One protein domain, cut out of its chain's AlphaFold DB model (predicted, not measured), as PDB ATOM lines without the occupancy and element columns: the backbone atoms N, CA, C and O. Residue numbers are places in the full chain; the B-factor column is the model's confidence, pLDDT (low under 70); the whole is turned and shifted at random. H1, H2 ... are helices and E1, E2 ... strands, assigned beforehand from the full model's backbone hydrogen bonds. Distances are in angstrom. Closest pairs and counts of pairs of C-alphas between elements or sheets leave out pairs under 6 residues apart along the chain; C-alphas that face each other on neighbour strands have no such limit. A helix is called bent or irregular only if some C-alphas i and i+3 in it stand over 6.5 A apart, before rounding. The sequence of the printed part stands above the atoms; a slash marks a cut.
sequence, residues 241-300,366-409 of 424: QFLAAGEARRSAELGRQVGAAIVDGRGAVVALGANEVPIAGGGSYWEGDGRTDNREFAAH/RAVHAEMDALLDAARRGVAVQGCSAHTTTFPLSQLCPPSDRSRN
ATOM      1  N   GLN A 241      43.754  11.502  -9.494       90.25
ATOM      2  CA  GLN A 241      44.912  10.619  -9.374       90.25
ATOM      3  C   GLN A 241      45.072  10.071  -7.954       90.25
ATOM      4  O   GLN A 241      45.383   8.893  -7.787       90.25
ATOM      5  N   PHE A 242      44.823  10.890  -6.928       91.94
ATOM      6  CA  PHE A 242      44.824  10.441  -5.535       91.94
ATOM      7  C   PHE A 242      43.787   9.337  -5.300       91.94
ATOM      8  O   PHE A 242      44.094   8.330  -4.664       91.94
ATOM      9  N   LEU A 243      42.582   9.483  -5.857       95.69
ATOM     10  CA  LEU A 243      41.540   8.462  -5.762       95.69
ATOM     11  C   LEU A 243      41.920   7.174  -6.493       95.69
ATOM     12  O   LEU A 243      41.757   6.098  -5.928       95.69
ATOM     13  N   ALA A 244      42.479   7.272  -7.703       93.25
ATOM     14  CA  ALA A 244      42.989   6.111  -8.430       93.25
ATOM     15  C   ALA A 244      44.095   5.390  -7.637       93.25
ATOM     16  O   ALA A 244      44.093   4.167  -7.531       93.25
ATOM     17  N   ALA A 245      45.013   6.138  -7.016       90.38
ATOM     18  CA  ALA A 245      46.068   5.580  -6.171       90.38
ATOM     19  C   ALA A 245      45.532   4.921  -4.893       90.38
ATOM     20  O   ALA A 245      46.050   3.885  -4.477       90.38
ATOM     21  N   GLY A 246      44.495   5.500  -4.283       93.38
ATOM     22  CA  GLY A 246      43.784   4.894  -3.160       93.38
ATOM     23  C   GLY A 246      43.094   3.592  -3.562       93.38
ATOM     24  O   GLY A 246      43.274   2.576  -2.897       93.38
ATOM     25  N   GLU A 247      42.382   3.601  -4.687       94.94
ATOM     26  CA  GLU A 247      41.665   2.438  -5.215       94.94
ATOM     27  C   GLU A 247      42.617   1.293  -5.590       94.94
ATOM     28  O   GLU A 247      42.329   0.134  -5.306       94.94
ATOM     29  N   ALA A 248      43.809   1.601  -6.117       92.19
ATOM     30  CA  ALA A 248      44.836   0.601  -6.417       92.19
ATOM     31  C   ALA A 248      45.195  -0.271  -5.200       92.19
ATOM     32  O   ALA A 248      45.514  -1.448  -5.356       92.19
ATOM     33  N   ARG A 249      45.114   0.274  -3.976       92.25
ATOM     34  CA  ARG A 249      45.408  -0.462  -2.732       92.25
ATOM     35  C   ARG A 249      44.395  -1.558  -2.415       92.25
ATOM     36  O   ARG A 249      44.685  -2.391  -1.560       92.25
ATOM     37  N   ARG A 250      43.237  -1.560  -3.077       92.69
ATOM     38  CA  ARG A 250      42.248  -2.634  -2.971       92.69
ATOM     39  C   ARG A 250      42.694  -3.903  -3.696       92.69
ATOM     40  O   ARG A 250      42.303  -4.988  -3.280       92.69
ATOM     41  N   SER A 251      43.488  -3.765  -4.757       92.25
ATOM     42  CA  SER A 251      43.937  -4.891  -5.573       92.25
ATOM     43  C   SER A 251      44.828  -5.839  -4.771       92.25
ATOM     44  O   SER A 251      45.806  -5.410  -4.151       92.25
ATOM     45  N   ALA A 252      44.524  -7.133  -4.836       90.06
ATOM     46  CA  ALA A 252      45.388  -8.192  -4.324       90.06
ATOM     47  C   ALA A 252      46.229  -8.870  -5.425       90.06
ATOM     48  O   ALA A 252      46.727  -9.980  -5.228       90.06
ATOM     49  N   GLU A 253      46.378  -8.227  -6.584       87.50
ATOM     50  CA  GLU A 253      47.095  -8.800  -7.719       87.50
ATOM     51  C   GLU A 253      48.605  -8.905  -7.453       87.50
ATOM     52  O   GLU A 253      49.245  -7.953  -6.996       87.50
ATOM     53  N   LEU A 254      49.190 -10.067  -7.772       80.81
ATOM     54  CA  LEU A 254      50.589 -10.393  -7.465       80.81
ATOM     55  C   LEU A 254      51.597  -9.602  -8.311       80.81
ATOM     56  O   LEU A 254      52.706  -9.323  -7.854       80.81
ATOM     57  N   GLY A 255      51.226  -9.251  -9.545       77.06
ATOM     58  CA  GLY A 255      52.108  -8.542 -10.471       77.06
ATOM     59  C   GLY A 255      52.262  -7.059 -10.123       77.06
ATOM     60  O   GLY A 255      53.361  -6.579  -9.833       77.06
ATOM     61  N   ARG A 256      51.160  -6.307 -10.182       78.00
ATOM     62  CA  ARG A 256      51.127  -4.868  -9.890       78.00
ATOM     63  C   ARG A 256      49.743  -4.456  -9.408       78.00
ATOM     64  O   ARG A 256      48.748  -4.867  -9.986       78.00
ATOM     65  N   GLN A 257      49.705  -3.568  -8.420       88.19
ATOM     66  CA  GLN A 257      48.487  -2.892  -7.980       88.19
ATOM     67  C   GLN A 257      48.209  -1.672  -8.865       88.19
ATOM     68  O   GLN A 257      49.021  -0.744  -8.939       88.19
ATOM     69  N   VAL A 258      47.062  -1.674  -9.533       89.94
ATOM     70  CA  VAL A 258      46.616  -0.643 -10.468       89.94
ATOM     71  C   VAL A 258      45.233  -0.165 -10.058       89.94
ATOM     72  O   VAL A 258      44.358  -0.962  -9.726       89.94
ATOM     73  N   GLY A 259      45.030   1.145 -10.099       93.38
ATOM     74  CA  GLY A 259      43.741   1.763  -9.836       93.38
ATOM     75  C   GLY A 259      43.412   2.797 -10.897       93.38
ATOM     76  O   GLY A 259      44.312   3.382 -11.505       93.38
ATOM     77  N   ALA A 260      42.121   3.008 -11.112       94.94
ATOM     78  CA  ALA A 260      41.586   3.939 -12.083       94.94
ATOM     79  C   ALA A 260      40.435   4.754 -11.486       94.94
ATOM     80  O   ALA A 260      39.647   4.256 -10.683       94.94
ATOM     81  N   ALA A 261      40.325   6.007 -11.914       96.25
ATOM     82  CA  ALA A 261      39.247   6.913 -11.561       96.25
ATOM     83  C   ALA A 261      38.699   7.597 -12.813       96.25
ATOM     84  O   ALA A 261      39.439   8.218 -13.573       96.25
ATOM     85  N   ILE A 262      37.386   7.510 -13.012       96.25
ATOM     86  CA  ILE A 262      36.663   8.246 -14.048       96.25
ATOM     87  C   ILE A 262      35.991   9.436 -13.375       96.25
ATOM     88  O   ILE A 262      35.211   9.258 -12.437       96.25
ATOM     89  N   VAL A 263      36.279  10.646 -13.852       96.06
ATOM     90  CA  VAL A 263      35.744  11.899 -13.303       96.06
ATOM     91  C   VAL A 263      35.095  12.756 -14.384       96.06
ATOM     92  O   VAL A 263      35.535  12.773 -15.535       96.06
ATOM     93  N   ASP A 264      34.043  13.489 -14.028       94.44
ATOM     94  CA  ASP A 264      33.380  14.415 -14.946       94.44
ATOM     95  C   ASP A 264      34.151  15.748 -15.094       94.44
ATOM     96  O   ASP A 264      35.116  16.037 -14.382       94.44
ATOM     97  N   GLY A 265      33.703  16.629 -15.998       91.31
ATOM     98  CA  GLY A 265      34.331  17.947 -16.196       91.31
ATOM     99  C   GLY A 265      34.271  18.881 -14.972       91.31
ATOM    100  O   GLY A 265      35.010  19.872 -14.893       91.31
ATOM    101  N   ARG A 266      33.413  18.589 -13.988       93.31
ATOM    102  CA  ARG A 266      33.314  19.324 -12.718       93.31
ATOM    103  C   ARG A 266      34.261  18.761 -11.654       93.31
ATOM    104  O   ARG A 266      34.518  19.470 -10.688       93.31
ATOM    105  N   GLY A 267      34.862  17.595 -11.888       90.62
ATOM    106  CA  GLY A 267      35.738  16.887 -10.953       90.62
ATOM    107  C   GLY A 267      34.985  15.922 -10.034       90.62
ATOM    108  O   GLY A 267      35.559  15.464  -9.049       90.62
ATOM    109  N   ALA A 268      33.711  15.629 -10.319       95.00
ATOM    110  CA  ALA A 268      32.947  14.636  -9.578       95.00
ATOM    111  C   ALA A 268      33.350  13.223 -10.011       95.00
ATOM    112  O   ALA A 268      33.533  12.953 -11.198       95.00
ATOM    113  N   VAL A 269      33.465  12.321  -9.038       96.50
ATOM    114  CA  VAL A 269      33.806  10.916  -9.277       96.50
ATOM    115  C   VAL A 269      32.610  10.203  -9.888       96.50
ATOM    116  O   VAL A 269      31.524  10.183  -9.311       96.50
ATOM    117  N   VAL A 270      32.825   9.612 -11.057       96.69
ATOM    118  CA  VAL A 270      31.823   8.839 -11.792       96.69
ATOM    119  C   VAL A 270      31.959   7.360 -11.465       96.69
ATOM    120  O   VAL A 270      30.954   6.717 -11.163       96.69
ATOM    121  N   ALA A 271      33.183   6.831 -11.507       96.50
ATOM    122  CA  ALA A 271      33.503   5.448 -11.170       96.50
ATOM    123  C   ALA A 271      34.962   5.315 -10.720       96.50
ATOM    124  O   ALA A 271      35.815   6.112 -11.113       96.50
ATOM    125  N   LEU A 272      35.226   4.289  -9.919       96.25
ATOM    126  CA  LEU A 272      36.557   3.852  -9.511       96.25
ATOM    127  C   LEU A 272      36.704   2.379  -9.897       96.25
ATOM    128  O   LEU A 272      35.704   1.667  -9.979       96.25
ATOM    129  N   GLY A 273      37.931   1.939 -10.140       95.00
ATOM    130  CA  GLY A 273      38.225   0.540 -10.428       95.00
ATOM    131  C   GLY A 273      39.628   0.166  -9.988       95.00
ATOM    132  O   GLY A 273      40.528   1.007  -9.993       95.00
ATOM    133  N   ALA A 274      39.812  -1.097  -9.626       94.81
ATOM    134  CA  ALA A 274      41.118  -1.679  -9.334       94.81
ATOM    135  C   ALA A 274      41.295  -2.932 -10.182       94.81
ATOM    136  O   ALA A 274      40.313  -3.584 -10.539       94.81
ATOM    137  N   ASN A 275      42.535  -3.287 -10.508       92.12
ATOM    138  CA  ASN A 275      42.758  -4.558 -11.176       92.12
ATOM    139  C   ASN A 275      42.516  -5.709 -10.196       92.12
ATOM    140  O   ASN A 275      43.238  -5.863  -9.213       92.12
ATOM    141  N   GLU A 276      41.471  -6.490 -10.433       92.56
ATOM    142  CA  GLU A 276      41.041  -7.529  -9.501       92.56
ATOM    143  C   GLU A 276      40.272  -8.631 -10.233       92.56
ATOM    144  O   GLU A 276      39.750  -8.437 -11.334       92.56
ATOM    145  N   VAL A 277      40.208  -9.816  -9.630       92.00
ATOM    146  CA  VAL A 277      39.479 -10.955 -10.180       92.00
ATOM    147  C   VAL A 277      37.969 -10.660 -10.163       92.00
ATOM    148  O   VAL A 277      37.407 -10.328  -9.111       92.00
ATOM    149  N   PRO A 278      37.275 -10.778 -11.311       91.00
ATOM    150  CA  PRO A 278      35.845 -10.522 -11.388       91.00
ATOM    151  C   PRO A 278      35.037 -11.647 -10.730       91.00
ATOM    152  O   PRO A 278      35.446 -12.811 -10.700       91.00
ATOM    153  N   ILE A 279      33.838 -11.310 -10.256       90.31
ATOM    154  CA  ILE A 279      32.871 -12.268  -9.703       90.31
ATOM    155  C   ILE A 279      31.669 -12.462 -10.630       90.31
ATOM    156  O   ILE A 279      31.216 -11.547 -11.324       90.31
ATOM    157  N   ALA A 280      31.093 -13.665 -10.602       87.00
ATOM    158  CA  ALA A 280      29.821 -13.930 -11.266       87.00
ATOM    159  C   ALA A 280      28.727 -12.993 -10.720       87.00
ATOM    160  O   ALA A 280      28.592 -12.817  -9.506       87.00
ATOM    161  N   GLY A 281      27.948 -12.393 -11.624       84.31
ATOM    162  CA  GLY A 281      26.961 -11.359 -11.288       84.31
ATOM    163  C   GLY A 281      27.507  -9.923 -11.298       84.31
ATOM    164  O   GLY A 281      26.717  -8.990 -11.160       84.31
ATOM    165  N   GLY A 282      28.811  -9.739 -11.532       85.94
ATOM    166  CA  GLY A 282      29.457  -8.437 -11.705       85.94
ATOM    167  C   GLY A 282      30.130  -7.898 -10.439       85.94
ATOM    168  O   GLY A 282      29.763  -8.257  -9.322       85.94
ATOM    169  N   GLY A 283      31.103  -7.006 -10.642       88.56
ATOM    170  CA  GLY A 283      32.028  -6.536  -9.608       88.56
ATOM    171  C   GLY A 283      33.243  -7.452  -9.456       88.56
ATOM    172  O   GLY A 283      33.460  -8.365 -10.258       88.56
ATOM    173  N   SER A 284      34.008  -7.218  -8.397       91.31
ATOM    174  CA  SER A 284      35.241  -7.936  -8.071       91.31
ATOM    175  C   SER A 284      35.215  -8.463  -6.636       91.31
ATOM    176  O   SER A 284      34.337  -8.099  -5.852       91.31
ATOM    177  N   TYR A 285      36.191  -9.292  -6.277       90.62
ATOM    178  CA  TYR A 285      36.361  -9.760  -4.900       90.62
ATOM    179  C   TYR A 285      36.676  -8.622  -3.916       90.62
ATOM    180  O   TYR A 285      37.414  -7.690  -4.245       90.62
ATOM    181  N   TRP A 286      36.142  -8.743  -2.696       90.19
ATOM    182  CA  TRP A 286      36.497  -7.931  -1.533       90.19
ATOM    183  C   TRP A 286      36.885  -8.813  -0.350       90.19
ATOM    184  O   TRP A 286      36.394  -9.933  -0.180       90.19
ATOM    185  N   GLU A 287      37.752  -8.273   0.502       88.25
ATOM    186  CA  GLU A 287      38.080  -8.896   1.777       88.25
ATOM    187  C   GLU A 287      36.832  -8.955   2.671       88.25
ATOM    188  O   GLU A 287      36.141  -7.954   2.857       88.25
ATOM    189  N   GLY A 288      36.541 -10.127   3.238       86.69
ATOM    190  CA  GLY A 288      35.395 -10.307   4.133       86.69
ATOM    191  C   GLY A 288      34.037 -10.526   3.453       86.69
ATOM    192  O   GLY A 288      33.034 -10.624   4.157       86.69
ATOM    193  N   ASP A 289      33.975 -10.699   2.127       83.94
ATOM    194  CA  ASP A 289      32.717 -10.940   1.391       83.94
ATOM    195  C   ASP A 289      32.039 -12.295   1.693       83.94
ATOM    196  O   ASP A 289      30.968 -12.594   1.158       83.94
ATOM    197  N   GLY A 290      32.654 -13.153   2.515       77.62
ATOM    198  CA  GLY A 290      32.119 -14.469   2.894       77.62
ATOM    199  C   GLY A 290      32.005 -15.465   1.731       77.62
ATOM    200  O   GLY A 290      31.381 -16.517   1.873       77.62
ATOM    201  N   ARG A 291      32.586 -15.135   0.574       83.25
ATOM    202  CA  ARG A 291      32.630 -15.970  -0.632       83.25
ATOM    203  C   ARG A 291      33.893 -16.822  -0.634       83.25
ATOM    204  O   ARG A 291      34.901 -16.442  -0.045       83.25
ATOM    205  N   THR A 292      33.860 -17.937  -1.359       86.50
ATOM    206  CA  THR A 292      35.092 -18.649  -1.712       86.50
ATOM    207  C   THR A 292      35.964 -17.723  -2.547       86.50
ATOM    208  O   THR A 292      35.566 -17.301  -3.640       86.50
ATOM    209  N   ASP A 293      37.120 -17.385  -1.994       87.31
ATOM    210  CA  ASP A 293      38.078 -16.493  -2.615       87.31
ATOM    211  C   ASP A 293      38.718 -17.187  -3.820       87.31
ATOM    212  O   ASP A 293      39.393 -18.204  -3.675       87.31
ATOM    213  N   ASN A 294      38.460 -16.656  -5.017       87.44
ATOM    214  CA  ASN A 294      39.096 -17.140  -6.237       87.44
ATOM    215  C   ASN A 294      40.177 -16.181  -6.741       87.44
ATOM    216  O   ASN A 294      40.547 -16.278  -7.911       87.44
ATOM    217  N   ARG A 295      40.670 -15.259  -5.910       89.06
ATOM    218  CA  ARG A 295      41.856 -14.460  -6.231       89.06
ATOM    219  C   ARG A 295      43.073 -15.371  -6.363       89.06
ATOM    220  O   ARG A 295      43.121 -16.448  -5.768       89.06
ATOM    221  N   GLU A 296      44.050 -14.974  -7.174       87.56
ATOM    222  CA  GLU A 296      45.159 -15.863  -7.548       87.56
ATOM    223  C   GLU A 296      45.976 -16.332  -6.342       87.56
ATOM    224  O   GLU A 296      46.265 -17.525  -6.223       87.56
ATOM    225  N   PHE A 297      46.254 -15.424  -5.403       86.06
ATOM    226  CA  PHE A 297      46.983 -15.745  -4.176       86.06
ATOM    227  C   PHE A 297      46.254 -16.768  -3.287       86.06
ATOM    228  O   PHE A 297      46.909 -17.454  -2.511       86.06
ATOM    229  N   ALA A 298      44.923 -16.872  -3.391       84.69
ATOM    230  CA  ALA A 298      44.104 -17.768  -2.578       84.69
ATOM    231  C   ALA A 298      43.792 -19.098  -3.285       84.69
ATOM    232  O   ALA A 298      43.804 -20.151  -2.655       84.69
ATOM    233  N   ALA A 299      43.492 -19.064  -4.588       80.50
ATOM    234  CA  ALA A 299      43.034 -20.239  -5.335       80.50
ATOM    235  C   ALA A 299      44.148 -21.015  -6.045       80.50
ATOM    236  O   ALA A 299      43.986 -22.208  -6.312       80.50
ATOM    237  N   HIS A 300      45.243 -20.348  -6.407       73.75
ATOM    238  CA  HIS A 300      46.304 -20.951  -7.214       73.75
ATOM    239  C   HIS A 300      47.694 -20.822  -6.590       73.75
ATOM    240  O   HIS A 300      48.591 -21.540  -7.021       73.75
ATOM    241  N   ARG A 366      43.990 -13.569 -14.430       87.19
ATOM    242  CA  ARG A 366      42.562 -13.628 -14.072       87.19
ATOM    243  C   ARG A 366      41.961 -12.265 -13.737       87.19
ATOM    244  O   ARG A 366      40.740 -12.109 -13.822       87.19
ATOM    245  N   ALA A 367      42.787 -11.315 -13.311       89.38
ATOM    246  CA  ALA A 367      42.347  -9.975 -12.962       89.38
ATOM    247  C   ALA A 367      41.940  -9.183 -14.210       89.38
ATOM    248  O   ALA A 367      42.658  -9.146 -15.209       89.38
ATOM    249  N   VAL A 368      40.797  -8.500 -14.136       90.12
ATOM    250  CA  VAL A 368      40.482  -7.456 -15.120       90.12
ATOM    251  C   VAL A 368      41.340  -6.229 -14.836       90.12
ATOM    252  O   VAL A 368      41.775  -6.022 -13.709       90.12
ATOM    253  N   HIS A 369      41.594  -5.392 -15.839       90.00
ATOM    254  CA  HIS A 369      42.340  -4.153 -15.612       90.00
ATOM    255  C   HIS A 369      41.493  -3.126 -14.856       90.00
ATOM    256  O   HIS A 369      40.268  -3.104 -14.984       90.00
ATOM    257  N   ALA A 370      42.156  -2.223 -14.134       92.06
ATOM    258  CA  ALA A 370      41.498  -1.203 -13.324       92.06
ATOM    259  C   ALA A 370      40.593  -0.273 -14.146       92.06
ATOM    260  O   ALA A 370      39.495   0.078 -13.719       92.06
ATOM    261  N   GLU A 371      41.024   0.102 -15.349       92.38
ATOM    262  CA  GLU A 371      40.246   0.943 -16.258       92.38
ATOM    263  C   GLU A 371      38.974   0.231 -16.729       92.38
ATOM    264  O   GLU A 371      37.913   0.849 -16.838       92.38
ATOM    265  N   MET A 372      39.075  -1.077 -16.987       91.75
ATOM    266  CA  MET A 372      37.938  -1.900 -17.386       91.75
ATOM    267  C   MET A 372      36.963  -2.074 -16.222       91.75
ATOM    268  O   MET A 372      35.760  -1.938 -16.427       91.75
ATOM    269  N   ASP A 373      37.465  -2.310 -15.007       93.62
ATOM    270  CA  ASP A 373      36.650  -2.380 -13.789       93.62
ATOM    271  C   ASP A 373      35.866  -1.072 -13.576       93.62
ATOM    272  O   ASP A 373      34.647  -1.098 -13.417       93.62
ATOM    273  N   ALA A 374      36.519   0.088 -13.725       94.19
ATOM    274  CA  ALA A 374      35.864   1.394 -13.609       94.19
ATOM    275  C   ALA A 374      34.779   1.622 -14.684       94.19
ATOM    276  O   ALA A 374      33.690   2.125 -14.387       94.19
ATOM    277  N   LEU A 375      35.044   1.244 -15.940       94.06
ATOM    278  CA  LEU A 375      34.064   1.342 -17.030       94.06
ATOM    279  C   LEU A 375      32.875   0.398 -16.820       94.06
ATOM    280  O   LEU A 375      31.726   0.798 -17.022       94.06
ATOM    281  N   LEU A 376      33.137  -0.843 -16.410       93.38
ATOM    282  CA  LEU A 376      32.106  -1.840 -16.135       93.38
ATOM    283  C   LEU A 376      31.267  -1.458 -14.919       93.38
ATOM    284  O   LEU A 376      30.052  -1.657 -14.942       93.38
ATOM    285  N   ASP A 377      31.869  -0.867 -13.888       93.81
ATOM    286  CA  ASP A 377      31.131  -0.346 -12.745       93.81
ATOM    287  C   ASP A 377      30.166   0.773 -13.164       93.81
ATOM    288  O   ASP A 377      28.980   0.733 -12.814       93.81
ATOM    289  N   ALA A 378      30.630   1.724 -13.982       94.81
ATOM    290  CA  ALA A 378      29.770   2.768 -14.536       94.81
ATOM    291  C   ALA A 378      28.632   2.176 -15.386       94.81
ATOM    292  O   ALA A 378      27.463   2.523 -15.192       94.81
ATOM    293  N   ALA A 379      28.954   1.232 -16.278       93.94
ATOM    294  CA  ALA A 379      27.986   0.575 -17.153       93.94
ATOM    295  C   ALA A 379      26.922  -0.203 -16.364       93.94
ATOM    296  O   ALA A 379      25.727  -0.071 -16.633       93.94
ATOM    297  N   ARG A 380      27.333  -0.956 -15.338       91.62
ATOM    298  CA  ARG A 380      26.446  -1.729 -14.456       91.62
ATOM    299  C   ARG A 380      25.455  -0.839 -13.708       91.62
ATOM    300  O   ARG A 380      24.322  -1.249 -13.471       91.62
ATOM    301  N   ARG A 381      25.873   0.376 -13.344       93.75
ATOM    302  CA  ARG A 381      25.021   1.378 -12.686       93.75
ATOM    303  C   ARG A 381      24.223   2.239 -13.670       93.75
ATOM    304  O   ARG A 381      23.437   3.071 -13.226       93.75
ATOM    305  N   GLY A 382      24.411   2.060 -14.980       94.50
ATOM    306  CA  GLY A 382      23.755   2.865 -16.010       94.50
ATOM    307  C   GLY A 382      24.230   4.321 -16.043       94.50
ATOM    308  O   GLY A 382      23.460   5.209 -16.407       94.50
ATOM    309  N   VAL A 383      25.474   4.587 -15.636       95.88
ATOM    310  CA  VAL A 383      26.044   5.937 -15.594       95.88
ATOM    311  C   VAL A 383      26.863   6.197 -16.852       95.88
ATOM    312  O   VAL A 383      27.780   5.448 -17.185       95.88
ATOM    313  N   ALA A 384      26.534   7.278 -17.557       94.56
ATOM    314  CA  ALA A 384      27.258   7.683 -18.752       94.56
ATOM    315  C   ALA A 384      28.657   8.210 -18.400       94.56
ATOM    316  O   ALA A 384      28.808   9.060 -17.525       94.56
ATOM    317  N   VAL A 385      29.665   7.742 -19.139       94.19
ATOM    318  CA  VAL A 385      31.069   8.185 -19.020       94.19
ATOM    319  C   VAL A 385      31.508   9.080 -20.186       94.19
ATOM    320  O   VAL A 385      32.664   9.485 -20.276       94.19
ATOM    321  N   GLN A 386      30.593   9.408 -21.101       93.38
ATOM    322  CA  GLN A 386      30.890  10.266 -22.245       93.38
ATOM    323  C   GLN A 386      31.313  11.666 -21.775       93.38
ATOM    324  O   GLN A 386      30.637  12.288 -20.960       93.38
ATOM    325  N   GLY A 387      32.443  12.160 -22.292       91.06
ATOM    326  CA  GLY A 387      33.015  13.458 -21.909       91.06
ATOM    327  C   GLY A 387      33.706  13.482 -20.538       91.06
ATOM    328  O   GLY A 387      34.153  14.547 -20.106       91.06
ATOM    329  N   CYS A 388      33.803  12.336 -19.857       94.06
ATOM    330  CA  CYS A 388      34.585  12.188 -18.633       94.06
ATOM    331  C   CYS A 388      36.076  11.999 -18.949       94.06
ATOM    332  O   CYS A 388      36.453  11.669 -20.071       94.06
ATOM    333  N   SER A 389      36.926  12.220 -17.948       91.25
ATOM    334  CA  SER A 389      38.366  11.946 -18.013       91.25
ATOM    335  C   SER A 389      38.695  10.734 -17.145       91.25
ATOM    336  O   SER A 389      38.176  10.617 -16.035       91.25
ATOM    337  N   ALA A 390      39.541   9.840 -17.653       91.25
ATOM    338  CA  ALA A 390      40.056   8.700 -16.904       91.25
ATOM    339  C   ALA A 390      41.476   8.989 -16.400       91.25
ATOM    340  O   ALA A 390      42.316   9.495 -17.142       91.25
ATOM    341  N   HIS A 391      41.728   8.651 -15.141       90.75
ATOM    342  CA  HIS A 391      43.017   8.748 -14.465       90.75
ATOM    343  C   HIS A 391      43.401   7.352 -13.996       90.75
ATOM    344  O   HIS A 391      42.556   6.645 -13.459       90.75
ATOM    345  N   THR A 392      44.645   6.941 -14.205       89.00
ATOM    346  CA  THR A 392      45.124   5.594 -13.865       89.00
ATOM    347  C   THR A 392      46.518   5.681 -13.258       89.00
ATOM    348  O   THR A 392      47.294   6.596 -13.556       89.00
ATOM    349  N   THR A 393      46.833   4.768 -12.342       83.81
ATOM    350  CA  THR A 393      48.156   4.704 -11.701       83.81
ATOM    351  C   THR A 393      49.225   4.105 -12.606       83.81
ATOM    352  O   THR A 393      50.415   4.210 -12.306       83.81
ATOM    353  N   THR A 394      48.822   3.483 -13.713       73.62
ATOM    354  CA  THR A 394      49.729   2.912 -14.704       73.62
ATOM    355  C   THR A 394      49.285   3.260 -16.118       73.62
ATOM    356  O   THR A 394      48.233   3.847 -16.324       73.62
ATOM    357  N   PHE A 395      50.107   2.935 -17.106       66.38
ATOM    358  CA  PHE A 395      49.744   3.148 -18.501       66.38
ATOM    359  C   PHE A 395      48.619   2.199 -18.907       66.38
ATOM    360  O   PHE A 395      48.772   0.989 -18.717       66.38
ATOM    361  N   PRO A 396      47.508   2.712 -19.462       59.19
ATOM    362  CA  PRO A 396      46.387   1.865 -19.826       59.19
ATOM    363  C   PRO A 396      46.788   0.929 -20.962       59.19
ATOM    364  O   PRO A 396      47.431   1.326 -21.930       59.19
ATOM    365  N   LEU A 397      46.394  -0.338 -20.885       59.78
ATOM    366  CA  LEU A 397      46.769  -1.325 -21.898       59.78
ATOM    367  C   LEU A 397      46.291  -0.945 -23.312       59.78
ATOM    368  O   LEU A 397      45.296  -0.250 -23.512       59.78
ATOM    369  N   SER A 398      47.026  -1.423 -24.321       50.94
ATOM    370  CA  SER A 398      46.911  -1.014 -25.737       50.94
ATOM    371  C   SER A 398      45.534  -1.279 -26.365       50.94
ATOM    372  O   SER A 398      45.222  -0.747 -27.434       50.94
ATOM    373  N   GLN A 399      44.721  -2.104 -25.704       48.84
ATOM    374  CA  GLN A 399      43.348  -2.435 -26.068       48.84
ATOM    375  C   GLN A 399      42.350  -1.314 -25.713       48.84
ATOM    376  O   GLN A 399      41.312  -1.208 -26.360       48.84
ATOM    377  N   LEU A 400      42.677  -0.456 -24.739       53.03
ATOM    378  CA  LEU A 400      41.872   0.702 -24.323       53.03
ATOM    379  C   LEU A 400      42.358   2.026 -24.940       53.03
ATOM    380  O   LEU A 400      41.624   3.013 -24.929       53.03
ATOM    381  N   CYS A 401      43.570   2.048 -25.506       46.38
ATOM    382  CA  CYS A 401      44.134   3.212 -26.191       46.38
ATOM    383  C   CYS A 401      43.957   3.139 -27.722       46.38
ATOM    384  O   CYS A 401      44.099   2.061 -28.316       46.38
ATOM    385  N   PRO A 402      43.715   4.281 -28.400       44.31
ATOM    386  CA  PRO A 402      43.681   4.335 -29.857       44.31
ATOM    387  C   PRO A 402      45.001   3.825 -30.464       44.31
ATOM    388  O   PRO A 402      46.063   4.014 -29.866       44.31
ATOM    389  N   PRO A 403      44.992   3.244 -31.681       38.28
ATOM    390  CA  PRO A 403      46.204   2.766 -32.352       38.28
ATOM    391  C   PRO A 403      47.323   3.814 -32.462       38.28
ATOM    392  O   PRO A 403      48.496   3.456 -32.395       38.28
ATOM    393  N   SER A 404      46.971   5.100 -32.568       40.56
ATOM    394  CA  SER A 404      47.903   6.237 -32.610       40.56
ATOM    395  C   SER A 404      48.649   6.502 -31.296       40.56
ATOM    396  O   SER A 404      49.683   7.164 -31.319       40.56
ATOM    397  N   ASP A 405      48.150   5.985 -30.170       41.62
ATOM    398  CA  ASP A 405      48.774   6.072 -28.843       41.62
ATOM    399  C   ASP A 405      49.470   4.763 -28.432       41.62
ATOM    400  O   ASP A 405      50.111   4.700 -27.386       41.62
ATOM    401  N   ARG A 406      49.417   3.703 -29.252       39.34
ATOM    402  CA  ARG A 406      50.023   2.404 -28.902       39.34
ATOM    403  C   ARG A 406      51.549   2.442 -28.841       39.34
ATOM    404  O   ARG A 406      52.121   1.744 -28.011       39.34
ATOM    405  N   SER A 407      52.207   3.289 -29.638       35.56
ATOM    406  CA  SER A 407      53.646   3.557 -29.480       35.56
ATOM    407  C   SER A 407      53.956   4.335 -28.194       35.56
ATOM    408  O   SER A 407      55.049   4.198 -27.648       35.56
ATOM    409  N   ARG A 408      52.977   5.088 -27.666       38.66
ATOM    410  CA  ARG A 408      53.070   5.866 -26.420       38.66
ATOM    411  C   ARG A 408      52.862   5.039 -25.161       38.66
ATOM    412  O   ARG A 408      53.197   5.502 -24.075       38.66
ATOM    413  N   ASN A 409      52.383   3.803 -25.291       35.25
ATOM    414  CA  ASN A 409      52.127   2.936 -24.146       35.25
ATOM    415  C   ASN A 409      53.398   2.470 -23.421       35.25
ATOM    416  O   ASN A 409      53.346   2.032 -22.277       35.25
TER     417      ASN A 409
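This is residues 241 to 300 and 366 to 409 of the 424 residues of the protein "CMP/dCMP-type deaminase domain-containing protein" of Conexibacter sp. W3-3-2 (UniProt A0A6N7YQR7). Look first for a small sheet of three antiparallel strands set as the middle layer between two helices, H1 over one face and H3 over the other. Away from this core lie two less regular parts, the long link from E2 that leads to the short helix H2, and the last residues, which end in H4. The printed part has 104 residues with four named helices and three named strands, in the order H1, E1, E2, H2, H3, E3, H4, and the sheet runs E2, E1, E3. The class is mixed, helices and strands, with under half of the residues, 45 of 104, in named elements. The whole is compact, with a radius of gyration of the C-alphas of 13.9 A and spans of 38 by 31 by 24 A.

Find C-alpha 241 at (44.912, 10.619, -9.374); from there H1 runs over residues 241 to 248, 10.4 A long. Next come E1, residues 259 to 263, 13.4 A, and E2, residues 269 to 274, 14.6 A. H2 is residues 296 to 299, 5.3 A. After the cut, find C-alpha 370 at (41.498, -1.203, -13.324), where H3, residues 370 to 380, begins its 15.1 A. E3 is residues 389 to 392, 10.2 A. H4, residues 403 to 409, is 10.1 A long and ends at C-alpha 409 (52.127, 2.936, -24.146); it is irregular, with C-alphas 404 and 407 7.1 A apart.

Begin at the inner strand E1. E1 and E2 form a hairpin, with N 260 and O 273 within hydrogen-bond range at 2.8 A. On its other side E1 is antiparallel to E3, with N 261 and O 391 within range at 2.8 A. The domain has three layers, helices on both faces of a sheet. H1 is on one face at a height of 6.6 A, slantwise to the strands, 38 degrees to E1 on the local plane; its closest C-alphas to E1 are Ala 248 and Gly 259, 3.8 A. H3 is on the opposite face at a height of 6.4 A, over E2 and slantwise at 45 degrees on the local plane; their closest C-alphas are Ala 274 and Ala 370, 4.0 A. H2 and H4 are not on the sheet, and they are apart. In H1 and H3 every O i to N i+4 pair is within hydrogen-bond range; H4 has 1 of 3, beside 3 of 4 O i to N i+3 pairs, and H2 is too short for an O i to N i+4 pair.

The two C-alphas farthest apart are those of Gly 290 and Ser 404, 44.0 A. Residues 301 to 365 are not printed, and C-alphas 300 and 366 stand 10.7 A apart across the cut. The link from E2 to H2 is long, with 21 residues. The mean pLDDT of the printed part is 84.0; look for values under 70 at residues 395 to 409.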